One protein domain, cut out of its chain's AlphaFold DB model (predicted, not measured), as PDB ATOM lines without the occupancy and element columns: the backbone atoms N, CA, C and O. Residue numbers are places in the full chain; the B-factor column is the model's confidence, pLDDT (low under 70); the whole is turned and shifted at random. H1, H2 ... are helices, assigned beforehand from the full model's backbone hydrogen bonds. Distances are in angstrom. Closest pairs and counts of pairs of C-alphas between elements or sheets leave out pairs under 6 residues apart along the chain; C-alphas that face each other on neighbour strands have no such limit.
ATOM      1  N   ARG A   4      28.890  73.351  46.676       89.50
ATOM      2  CA  ARG A   4      29.068  74.340  45.619       89.50
ATOM      3  C   ARG A   4      29.663  75.637  46.165       89.50
ATOM      4  O   ARG A   4      30.551  76.204  45.532       89.50
ATOM      5  N   ASP A   5      29.226  76.081  47.339       90.44
ATOM      6  CA  ASP A   5      29.815  77.213  48.050       90.44
ATOM      7  C   ASP A   5      31.275  76.920  48.439       90.44
ATOM      8  O   ASP A   5      32.136  77.792  48.317       90.44
ATOM      9  N   ILE A   6      31.567  75.691  48.895       94.75
ATOM     10  CA  ILE A   6      32.936  75.242  49.196       94.75
ATOM     11  C   ILE A   6      33.805  75.337  47.945       94.75
ATOM     12  O   ILE A   6      34.915  75.868  48.008       94.75
ATOM     13  N   GLU A   7      33.309  74.846  46.814       96.06
ATOM     14  CA  GLU A   7      34.064  74.849  45.567       96.06
ATOM     15  C   GLU A   7      34.300  76.269  45.041       96.06
ATOM     16  O   GLU A   7      35.438  76.631  44.741       96.06
ATOM     17  N   ALA A   8      33.274  77.124  45.057       95.69
ATOM     18  CA  ALA A   8      33.420  78.543  44.744       95.69
ATOM     19  C   ALA A   8      34.494  79.205  45.625       95.69
ATOM     20  O   ALA A   8      35.373  79.910  45.125       95.69
ATOM     21  N   PHE A   9      34.485  78.934  46.935       97.06
ATOM     22  CA  PHE A   9      35.492  79.451  47.864       97.06
ATOM     23  C   PHE A   9      36.912  78.993  47.499       97.06
ATOM     24  O   PHE A   9      37.852  79.787  47.551       97.06
ATOM     25  N   ARG A  10      37.078  77.728  47.085       97.00
ATOM     26  CA  ARG A  10      38.370  77.181  46.634       97.00
ATOM     27  C   ARG A  10      38.864  77.863  45.361       97.00
ATOM     28  O   ARG A  10      40.043  78.204  45.304       97.00
ATOM     29  N   TRP A  11      37.986  78.119  44.391       97.56
ATOM     30  CA  TRP A  11      38.337  78.863  43.173       97.56
ATOM     31  C   TRP A  11      38.791  80.288  43.494       97.56
ATOM     32  O   TRP A  11      39.794  80.759  42.959       97.56
ATOM     33  N   GLY A  12      38.091  80.955  44.418       97.38
ATOM     34  CA  GLY A  12      38.478  82.277  44.908       97.38
ATOM     35  C   GLY A  12      39.882  82.285  45.518       97.38
ATOM     36  O   GLY A  12      40.694  83.142  45.170       97.38
ATOM     37  N   ILE A  13      40.201  81.306  46.375       97.44
ATOM     38  CA  ILE A  13      41.543  81.162  46.966       97.44
ATOM     39  C   ILE A  13      42.600  80.935  45.884       97.44
ATOM     40  O   ILE A  13      43.651  81.574  45.930       97.44
ATOM     41  N   ASP A  14      42.352  80.035  44.930       97.88
ATOM     42  CA  ASP A  14      43.324  79.715  43.880       97.88
ATOM     43  C   ASP A  14      43.641  80.945  43.016       97.88
ATOM     44  O   ASP A  14      44.810  81.286  42.830       97.88
ATOM     45  N   VAL A  15      42.616  81.692  42.587       96.88
ATOM     46  CA  VAL A  15      42.804  82.936  41.818       96.88
ATOM     47  C   VAL A  15      43.530  84.005  42.635       96.88
ATOM     48  O   VAL A  15      44.473  84.614  42.133       96.88
ATOM     49  N   MET A  16      43.159  84.215  43.903       94.81
ATOM     50  CA  MET A  16      43.858  85.178  44.765       94.81
ATOM     51  C   MET A  16      45.312  84.779  45.037       94.81
ATOM     52  O   MET A  16      46.173  85.647  45.160       94.81
ATOM     53  N   THR A  17      45.602  83.478  45.092       95.00
ATOM     54  CA  THR A  17      46.971  82.957  45.211       95.00
ATOM     55  C   THR A  17      47.752  83.206  43.922       95.00
ATOM     56  O   THR A  17      48.898  83.651  43.974       95.00
ATOM     57  N   ALA A  18      47.129  82.998  42.758       95.56
ATOM     58  CA  ALA A  18      47.726  83.315  41.466       95.56
ATOM     59  C   ALA A  18      48.019  84.817  41.304       95.56
ATOM     60  O   ALA A  18      49.056  85.158  40.738       95.56
ATOM     61  N   TRP A  19      47.193  85.715  41.857       92.44
ATOM     62  CA  TRP A  19      47.473  87.162  41.877       92.44
ATOM     63  C   TRP A  19      48.753  87.535  42.622       92.44
ATOM     64  O   TRP A  19      49.365  88.548  42.299       92.44
ATOM     65  N   GLN A  20      49.165  86.736  43.609       92.12
ATOM     66  CA  GLN A  20      50.426  86.952  44.326       92.12
ATOM     67  C   GLN A  20      51.644  86.490  43.518       92.12
ATOM     68  O   GLN A  20      52.782  86.778  43.888       92.12
ATOM     69  N   SER A  21      51.433  85.761  42.419       91.25
ATOM     70  CA  SER A  21      52.514  85.457  41.491       91.25
ATOM     71  C   SER A  21      52.838  86.693  40.649       91.25
ATOM     72  O   SER A  21      51.948  87.419  40.216       91.25
ATOM     73  N   ASN A  22      54.115  86.891  40.321       87.50
ATOM     74  CA  ASN A  22      54.529  87.879  39.318       87.50
ATOM     75  C   ASN A  22      54.221  87.416  37.874       87.50
ATOM     76  O   ASN A  22      54.841  87.899  36.928       87.50
ATOM     77  N   ASP A  23      53.299  86.461  37.700       93.56
ATOM     78  CA  ASP A  23      52.887  85.919  36.411       93.56
ATOM     79  C   ASP A  23      51.414  86.279  36.120       93.56
ATOM     80  O   ASP A  23      50.483  85.601  36.574       93.56
ATOM     81  N   PRO A  24      51.162  87.339  35.331       91.94
ATOM     82  CA  PRO A  24      49.802  87.724  34.967       91.94
ATOM     83  C   PRO A  24      49.103  86.668  34.095       91.94
ATOM     84  O   PRO A  24      47.873  86.589  34.091       91.94
ATOM     85  N   THR A  25      49.862  85.827  33.383       95.94
ATOM     86  CA  THR A  25      49.296  84.773  32.530       95.94
ATOM     87  C   THR A  25      48.723  83.633  33.364       95.94
ATOM     88  O   THR A  25      47.660  83.103  33.028       95.94
ATOM     89  N   LEU A  26      49.347  83.326  34.506       95.44
ATOM     90  CA  LEU A  26      48.835  82.351  35.463       95.44
ATOM     91  C   LEU A  26      47.469  82.788  35.997       95.44
ATOM     92  O   LEU A  26      46.506  82.028  35.915       95.44
ATOM     93  N   THR A  27      47.359  84.033  36.459       95.56
ATOM     94  CA  THR A  27      46.086  84.606  36.915       95.56
ATOM     95  C   THR A  27      45.003  84.498  35.841       95.56
ATOM     96  O   THR A  27      43.908  83.996  36.103       95.56
ATOM     97  N   GLN A  28      45.306  84.949  34.618       96.06
ATOM     98  CA  GLN A  28      44.342  84.936  33.521       96.06
ATOM     99  C   GLN A  28      43.890  83.509  33.185       96.06
ATOM    100  O   GLN A  28      42.704  83.281  32.947       96.06
ATOM    101  N   SER A  29      44.813  82.544  33.220       97.12
ATOM    102  CA  SER A  29      44.502  81.136  32.971       97.12
ATOM    103  C   SER A  29      43.540  80.552  34.011       97.12
ATOM    104  O   SER A  29      42.599  79.855  33.631       97.12
ATOM    105  N   ARG A  30      43.706  80.884  35.302       97.69
ATOM    106  CA  ARG A  30      42.808  80.428  36.377       97.69
ATOM    107  C   ARG A  30      41.413  81.014  36.234       97.69
ATOM    108  O   ARG A  30      40.438  80.270  36.262       97.69
ATOM    109  N   ILE A  31      41.327  82.323  35.999       96.81
ATOM    110  CA  ILE A  31      40.047  83.009  35.781       96.81
ATOM    111  C   ILE A  31      39.297  82.377  34.605       96.81
ATOM    112  O   ILE A  31      38.121  82.048  34.745       96.81
ATOM    113  N   LEU A  32      39.967  82.177  33.462       97.00
ATOM    114  CA  LEU A  32      39.331  81.595  32.280       97.00
ATOM    115  C   LEU A  32      38.883  80.150  32.526       97.00
ATOM    116  O   LEU A  32      37.753  79.809  32.185       97.00
ATOM    117  N   SER A  33      39.738  79.330  33.148       97.12
ATOM    118  CA  SER A  33      39.421  77.937  33.479       97.12
ATOM    119  C   SER A  33      38.114  77.853  34.269       97.12
ATOM    120  O   SER A  33      37.160  77.237  33.801       97.12
ATOM    121  N   TYR A  34      38.031  78.560  35.398       97.69
ATOM    122  CA  TYR A  34      36.863  78.523  36.282       97.69
ATOM    123  C   TYR A  34      35.619  79.176  35.674       97.69
ATOM    124  O   TYR A  34      34.508  78.675  35.836       97.69
ATOM    125  N   ALA A  35      35.783  80.264  34.916       96.56
ATOM    126  CA  ALA A  35      34.659  80.921  34.254       96.56
ATOM    127  C   ALA A  35      33.957  80.011  33.231       96.56
ATOM    128  O   ALA A  35      32.755  80.161  33.016       96.56
ATOM    129  N   THR A  36      34.696  79.080  32.616       96.31
ATOM    130  CA  THR A  36      34.181  78.158  31.588       96.31
ATOM    131  C   THR A  36      33.843  76.756  32.095       96.31
ATOM    132  O   THR A  36      33.318  75.953  31.328       96.31
ATOM    133  N   GLU A  37      34.118  76.449  33.366       95.38
ATOM    134  CA  GLU A  37      33.968  75.097  33.926       95.38
ATOM    135  C   GLU A  37      32.500  74.648  34.036       95.38
ATOM    136  O   GLU A  37      32.189  73.467  33.882       95.38
ATOM    137  N   ALA A  38      31.583  75.594  34.246       90.69
ATOM    138  CA  ALA A  38      30.146  75.358  34.361       90.69
ATOM    139  C   ALA A  38      29.344  76.515  33.729       90.69
ATOM    140  O   ALA A  38      29.886  77.614  33.576       90.69
ATOM    141  N   PRO A  39      28.045  76.330  33.407       93.81
ATOM    142  CA  PRO A  39      27.195  77.397  32.862       93.81
ATOM    143  C   PRO A  39      27.159  78.680  33.708       93.81
ATOM    144  O   PRO A  39      26.949  79.769  33.181       93.81
ATOM    145  N   ASP A  40      27.370  78.554  35.015       95.06
ATOM    146  CA  ASP A  40      27.419  79.631  36.001       95.06
ATOM    147  C   ASP A  40      28.814  79.793  36.634       95.06
ATOM    148  O   ASP A  40      28.949  80.444  37.672       95.06
ATOM    149  N   GLY A  41      29.863  79.265  35.993       96.56
ATOM    150  CA  GLY A  41      31.232  79.269  36.511       96.56
ATOM    151  C   GLY A  41      31.759  80.674  36.813       96.56
ATOM    152  O   GLY A  41      32.354  80.911  37.862       96.56
ATOM    153  N   ALA A  42      31.442  81.654  35.962       96.81
ATOM    154  CA  ALA A  42      31.779  83.056  36.216       96.81
ATOM    155  C   ALA A  42      31.108  83.608  37.491       96.81
ATOM    156  O   ALA A  42      31.744  84.317  38.270       96.81
ATOM    157  N   LEU A  43      29.838  83.261  37.731       96.50
ATOM    158  CA  LEU A  43      29.119  83.677  38.936       96.50
ATOM    159  C   LEU A  43      29.672  82.972  40.180       96.50
ATOM    160  O   LEU A  43      29.846  83.613  41.215       96.50
ATOM    161  N   MET A  44      29.993  81.680  40.073       96.88
ATOM    162  CA  MET A  44      30.654  80.927  41.140       96.88
ATOM    163  C   MET A  44      32.012  81.531  41.494       96.88
ATOM    164  O   MET A  44      32.287  81.740  42.672       96.88
ATOM    165  N   LEU A  45      32.830  81.886  40.500       97.50
ATOM    166  CA  LEU A  45      34.127  82.514  40.730       97.50
ATOM    167  C   LEU A  45      33.990  83.868  41.444       97.50
ATOM    168  O   LEU A  45      34.692  84.115  42.423       97.50
ATOM    169  N   ILE A  46      33.067  84.728  41.001       96.50
ATOM    170  CA  ILE A  46      32.796  86.012  41.668       96.50
ATOM    171  C   ILE A  46      32.337  85.778  43.113       96.50
ATOM    172  O   ILE A  46      32.849  86.424  44.027       96.50
ATOM    173  N   GLY A  47      31.415  84.837  43.332       96.06
ATOM    174  CA  GLY A  47      30.958  84.461  44.671       96.06
ATOM    175  C   GLY A  47      32.101  83.972  45.562       96.06
ATOM    176  O   GLY A  47      32.204  84.385  46.714       96.06
ATOM    177  N   GLY A  48      33.009  83.172  45.002       96.56
ATOM    178  CA  GLY A  48      34.233  82.716  45.648       96.56
ATOM    179  C   GLY A  48      35.147  83.854  46.087       96.56
ATOM    180  O   GLY A  48      35.510  83.937  47.257       96.56
ATOM    181  N   LEU A  49      35.478  84.764  45.168       96.19
ATOM    182  CA  LEU A  49      36.321  85.933  45.445       96.19
ATOM    183  C   LEU A  49      35.712  86.827  46.536       96.19
ATOM    184  O   LEU A  49      36.401  87.215  47.480       96.19
ATOM    185  N   VAL A  50      34.406  87.108  46.450       94.88
ATOM    186  CA  VAL A  50      33.677  87.877  47.472       94.88
ATOM    187  C   VAL A  50      33.666  87.139  48.810       94.88
ATOM    188  O   VAL A  50      33.863  87.759  49.852       94.88
ATOM    189  N   GLY A  51      33.481  85.817  48.799       95.06
ATOM    190  CA  GLY A  51      33.516  84.982  49.996       95.06
ATOM    191  C   GLY A  51      34.870  85.036  50.702       95.06
ATOM    192  O   GLY A  51      34.919  85.241  51.918       95.06
ATOM    193  N   VAL A  52      35.970  84.904  49.954       95.31
ATOM    194  CA  VAL A  52      37.330  84.989  50.506       95.31
ATOM    195  C   VAL A  52      37.596  86.378  51.086       95.31
ATOM    196  O   VAL A  52      38.065  86.480  52.221       95.31
ATOM    197  N   ALA A  53      37.225  87.446  50.373       92.50
ATOM    198  CA  ALA A  53      37.336  88.811  50.885       92.50
ATOM    199  C   ALA A  53      36.507  89.012  52.166       92.50
ATOM    200  O   ALA A  53      37.007  89.545  53.156       92.50
ATOM    201  N   GLY A  54      35.264  88.523  52.192       93.69
ATOM    202  CA  GLY A  54      34.391  88.575  53.365       93.69
ATOM    203  C   GLY A  54      34.965  87.828  54.571       93.69
ATOM    204  O   GLY A  54      34.888  88.327  55.697       93.69
ATOM    205  N   LYS A  55      35.600  86.667  54.350       94.50
ATOM    206  CA  LYS A  55      36.326  85.939  55.399       94.50
ATOM    207  C   LYS A  55      37.495  86.763  55.938       94.50
ATOM    208  O   LYS A  55      37.597  86.908  57.152       94.50
ATOM    209  N   ALA A  56      38.310  87.348  55.064       92.75
ATOM    210  CA  ALA A  56      39.431  88.193  55.474       92.75
ATOM    211  C   ALA A  56      38.966  89.419  56.283       92.75
ATOM    212  O   ALA A  56      39.551  89.736  57.315       92.75
ATOM    213  N   ILE A  57      37.872  90.072  55.871       94.81
ATOM    214  CA  ILE A  57      37.260  91.191  56.607       94.81
ATOM    215  C   ILE A  57      36.815  90.753  58.004       94.81
ATOM    216  O   ILE A  57      37.056  91.464  58.980       94.81
ATOM    217  N   LYS A  58      36.164  89.590  58.110       95.94
ATOM    218  CA  LYS A  58      35.725  89.041  59.394       95.94
ATOM    219  C   LYS A  58      36.914  88.741  60.311       95.94
ATOM    220  O   LYS A  58      36.892  89.146  61.467       95.94
ATOM    221  N   GLU A  59      37.944  88.074  59.801       95.94
ATOM    222  CA  GLU A  59      39.153  87.759  60.574       95.94
ATOM    223  C   GLU A  59      39.875  89.038  61.025       95.94
ATOM    224  O   GLU A  59      40.305  89.147  62.172       95.94
ATOM    225  N   LEU A  60      39.937  90.058  60.165       94.94
ATOM    226  CA  LEU A  60      40.515  91.351  60.519       94.94
ATOM    227  C   LEU A  60      39.707  92.067  61.612       94.94
ATOM    228  O   LEU A  60      40.292  92.647  62.528       94.94
ATOM    229  N   ALA A  61      38.376  92.013  61.548       97.38
ATOM    230  CA  ALA A  61      37.499  92.539  62.592       97.38
ATOM    231  C   ALA A  61      37.762  91.849  63.944       97.38
ATOM    232  O   ALA A  61      37.933  92.526  64.956       97.38
ATOM    233  N   GLU A  62      37.893  90.518  63.948       96.94
ATOM    234  CA  GLU A  62      38.205  89.729  65.147       96.94
ATOM    235  C   GLU A  62      39.569  90.099  65.749       96.94
ATOM    236  O   GLU A  62      39.666  90.340  66.952       96.94
ATOM    237  N   VAL A  63      40.615  90.212  64.924       97.12
ATOM    238  CA  VAL A  63      41.979  90.530  65.390       97.12
ATOM    239  C   VAL A  63      42.100  91.971  65.895       97.12
ATOM    240  O   VAL A  63      42.863  92.243  66.821       97.12
ATOM    241  N   THR A  64      41.357  92.909  65.304       96.25
ATOM    242  CA  THR A  64      41.428  94.338  65.661       96.25
ATOM    243  C   THR A  64      40.422  94.756  66.733       96.25
ATOM    244  O   THR A  64      40.494  95.886  67.216       96.25
ATOM    245  N   GLY A  65      39.475  93.884  67.093       97.19
ATOM    246  CA  GLY A  65      38.355  94.214  67.977       97.19
ATOM    247  C   GLY A  65      37.371  95.231  67.382       97.19
ATOM    248  O   GLY A  65      36.583  95.816  68.123       97.19
ATOM    249  N   LYS A  66      37.430  95.476  66.068       96.62
ATOM    250  CA  LYS A  66      36.544  96.398  65.344       96.62
ATOM    251  C   LYS A  66      35.303  95.675  64.838       96.62
ATOM    252  O   LYS A  66      35.300  94.462  64.654       96.62
ATOM    253  N   SER A  67      34.248  96.425  64.537       96.88
ATOM    254  CA  SER A  67      33.132  95.897  63.755       96.88
ATOM    255  C   SER A  67      33.530  95.684  62.289       96.88
ATOM    256  O   SER A  67      34.401  96.366  61.746       96.88
ATOM    257  N   THR A  68      32.838  94.774  61.601       94.94
ATOM    258  CA  THR A  68      33.015  94.569  60.153       94.94
ATOM    259  C   THR A  68      32.722  95.839  59.347       94.94
ATOM    260  O   THR A  68      33.375  96.080  58.335       94.94
ATOM    261  N   SER A  69      31.788  96.680  59.811       94.62
ATOM    262  CA  SER A  69      31.472  97.981  59.203       94.62
ATOM    263  C   SER A  69      32.659  98.946  59.267       94.62
ATOM    264  O   SER A  69      33.015  99.550  58.258       94.62
ATOM    265  N   GLU A  70      33.324  99.050  60.422       95.44
ATOM    266  CA  GLU A  70      34.527  99.881  60.567       95.44
ATOM    267  C   GLU A  70      35.674  99.379  59.689       95.44
ATOM    268  O   GLU A  70      36.346 100.179  59.042       95.44
ATOM    269  N   VAL A  71      35.887  98.058  59.626       95.25
ATOM    270  CA  VAL A  71      36.895  97.470  58.730       95.25
ATOM    271  C   VAL A  71      36.585  97.816  57.273       95.25
ATOM    272  O   VAL A  71      37.467  98.275  56.554       95.25
ATOM    273  N   MET A  72      35.331  97.674  56.843       92.94
ATOM    274  CA  MET A  72      34.908  98.031  55.486       92.94
ATOM    275  C   MET A  72      35.094  99.519  55.175       92.94
ATOM    276  O   MET A  72      35.495  99.853  54.064       92.94
ATOM    277  N   GLN A  73      34.845 100.415  56.133       93.31
ATOM    278  CA  GLN A  73      35.107 101.848  55.963       93.31
ATOM    279  C   GLN A  73      36.601 102.139  55.781       93.31
ATOM    280  O   GLN A  73      36.961 102.925  54.909       93.31
ATOM    281  N   ILE A  74      37.469 101.478  56.556       91.06
ATOM    282  CA  ILE A  74      38.930 101.605  56.428       91.06
ATOM    283  C   ILE A  74      39.389 101.123  55.048       91.06
ATOM    284  O   ILE A  74      40.073 101.858  54.340       91.06
ATOM    285  N   LEU A  75      38.979  99.914  54.648       88.56
ATOM    286  CA  LEU A  75      39.344  99.337  53.352       88.56
ATOM    287  C   LEU A  75      38.787 100.160  52.183       88.56
ATOM    288  O   LEU A  75      39.469 100.349  51.182       88.56
ATOM    289  N   GLY A  76      37.568 100.688  52.315       87.69
ATOM    290  CA  GLY A  76      36.973 101.594  51.337       87.69
ATOM    291  C   GLY A  76      37.758 102.897  51.177       87.69
ATOM    292  O   GLY A  76      37.782 103.451  50.081       87.69
ATOM    293  N   GLY A  77      38.441 103.361  52.227       87.75
ATOM    294  CA  GLY A  77      39.400 104.462  52.135       87.75
ATOM    295  C   GLY A  77      40.550 104.146  51.177       87.75
ATOM    296  O   GLY A  77      40.817 104.936  50.283       87.75
ATOM    297  N   TRP A  78      41.149 102.955  51.285       83.44
ATOM    298  CA  TRP A  78      42.291 102.539  50.452       83.44
ATOM    299  C   TRP A  78      41.960 102.356  48.969       83.44
ATOM    300  O   TRP A  78      42.847 102.445  48.132       83.44
ATOM    301  N   VAL A  79      40.701 102.062  48.632       77.00
ATOM    302  CA  VAL A  79      40.265 101.886  47.231       77.00
ATOM    303  C   VAL A  79      40.093 103.227  46.508       77.00
ATOM    304  O   VAL A  79      40.130 103.266  45.282       77.00
ATOM    305  N   ASN A  80      39.872 104.315  47.249       73.69
ATOM    306  CA  ASN A  80      39.625 105.647  46.690       73.69
ATOM    307  C   ASN A  80      40.878 106.546  46.668       73.69
ATOM    308  O   ASN A  80      40.761 107.724  46.323       73.69
ATOM    309  N   GLU A  81      42.040 106.007  47.041       53.88
ATOM    310  CA  GLU A  81      43.366 106.642  46.947       53.88
ATOM    311  C   GLU A  81      44.116 106.158  45.696       53.88
ATOM    312  O   GLU A  81      44.761 107.013  45.045       53.88
TER     313      GLU A  81
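This is residues 4 to 81 of the 81 residues of an uncharacterized protein of Mycobacterium sp. WY10 (UniProt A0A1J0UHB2). Look first for one long helix, H3, which makes the longest axis: the helical hairpin H1 and H2 packs on its first half, with H1 crossing it, and H4 makes a corner with it near its other end. The hairpin and H4 stand apart from each other, and residues 76 to 81 stick out. The printed part has 78 residues with four named helices, H1 to H4 in chain order, and no named strand; the class is all helix. It is only just loose, close to compact, with a radius of gyration of the C-alphas of 14.3 A and spans of 39 by 29 by 20 A.

Find C-alpha 41 at (31.232, 79.269, 36.511); from there H3 runs through residues 41 to 64, 34.4 A, to C-alpha 64 at (41.428, 94.338, 65.661). Before it come H1, residues 4 to 19, 22.7 A long, and H2, residues 24 to 37, 20.3 A. After it, H4 spans residues 68 to 79, 16.5 A, and ends at C-alpha 79, (40.265, 101.886, 47.231).

H3 is the hub, touching the three other helices. With residues 44 to 52 alone it touches H1, about perpendicular at 78 degrees; the closest C-alphas, of Phe 9 and Gly 48, are 4.1 A apart. H2 touches H3 with residues 31 to 36 alone, opposite ways at a steep tilt of 62 degrees; the C-alphas of Ala 35 and Ala 42 are closest, 4.1 A. H1 and H2 form a helical hairpin, opposite ways at a shallow tilt of 17 degrees, closest at C-alphas 18 and 27, 5.0 A. H4 touches H3 with residues 68 to 72 alone, opposite ways at a steep tilt of 68 degrees, only just short of about perpendicular; its closest C-alphas are those of Ala 61 and Thr 68, 5.5 A. H4 is apart from H1 and H2. The helix packing is mostly crossed, with 1 of 4 touching pairs at a shallow tilt. In H1, H2, H3 and H4 every O i to N i+4 pair is within hydrogen-bond range.

The C-alphas of Pro 39 and Gly 65 are the two farthest apart, 40.5 A. The printed part has no cut, and its three links are tight. Residues 20 to 25 and 76 to 81 stand free. The mean pLDDT of the printed part is 93.8; look at residue 81, the chain's last, for the one value under 70.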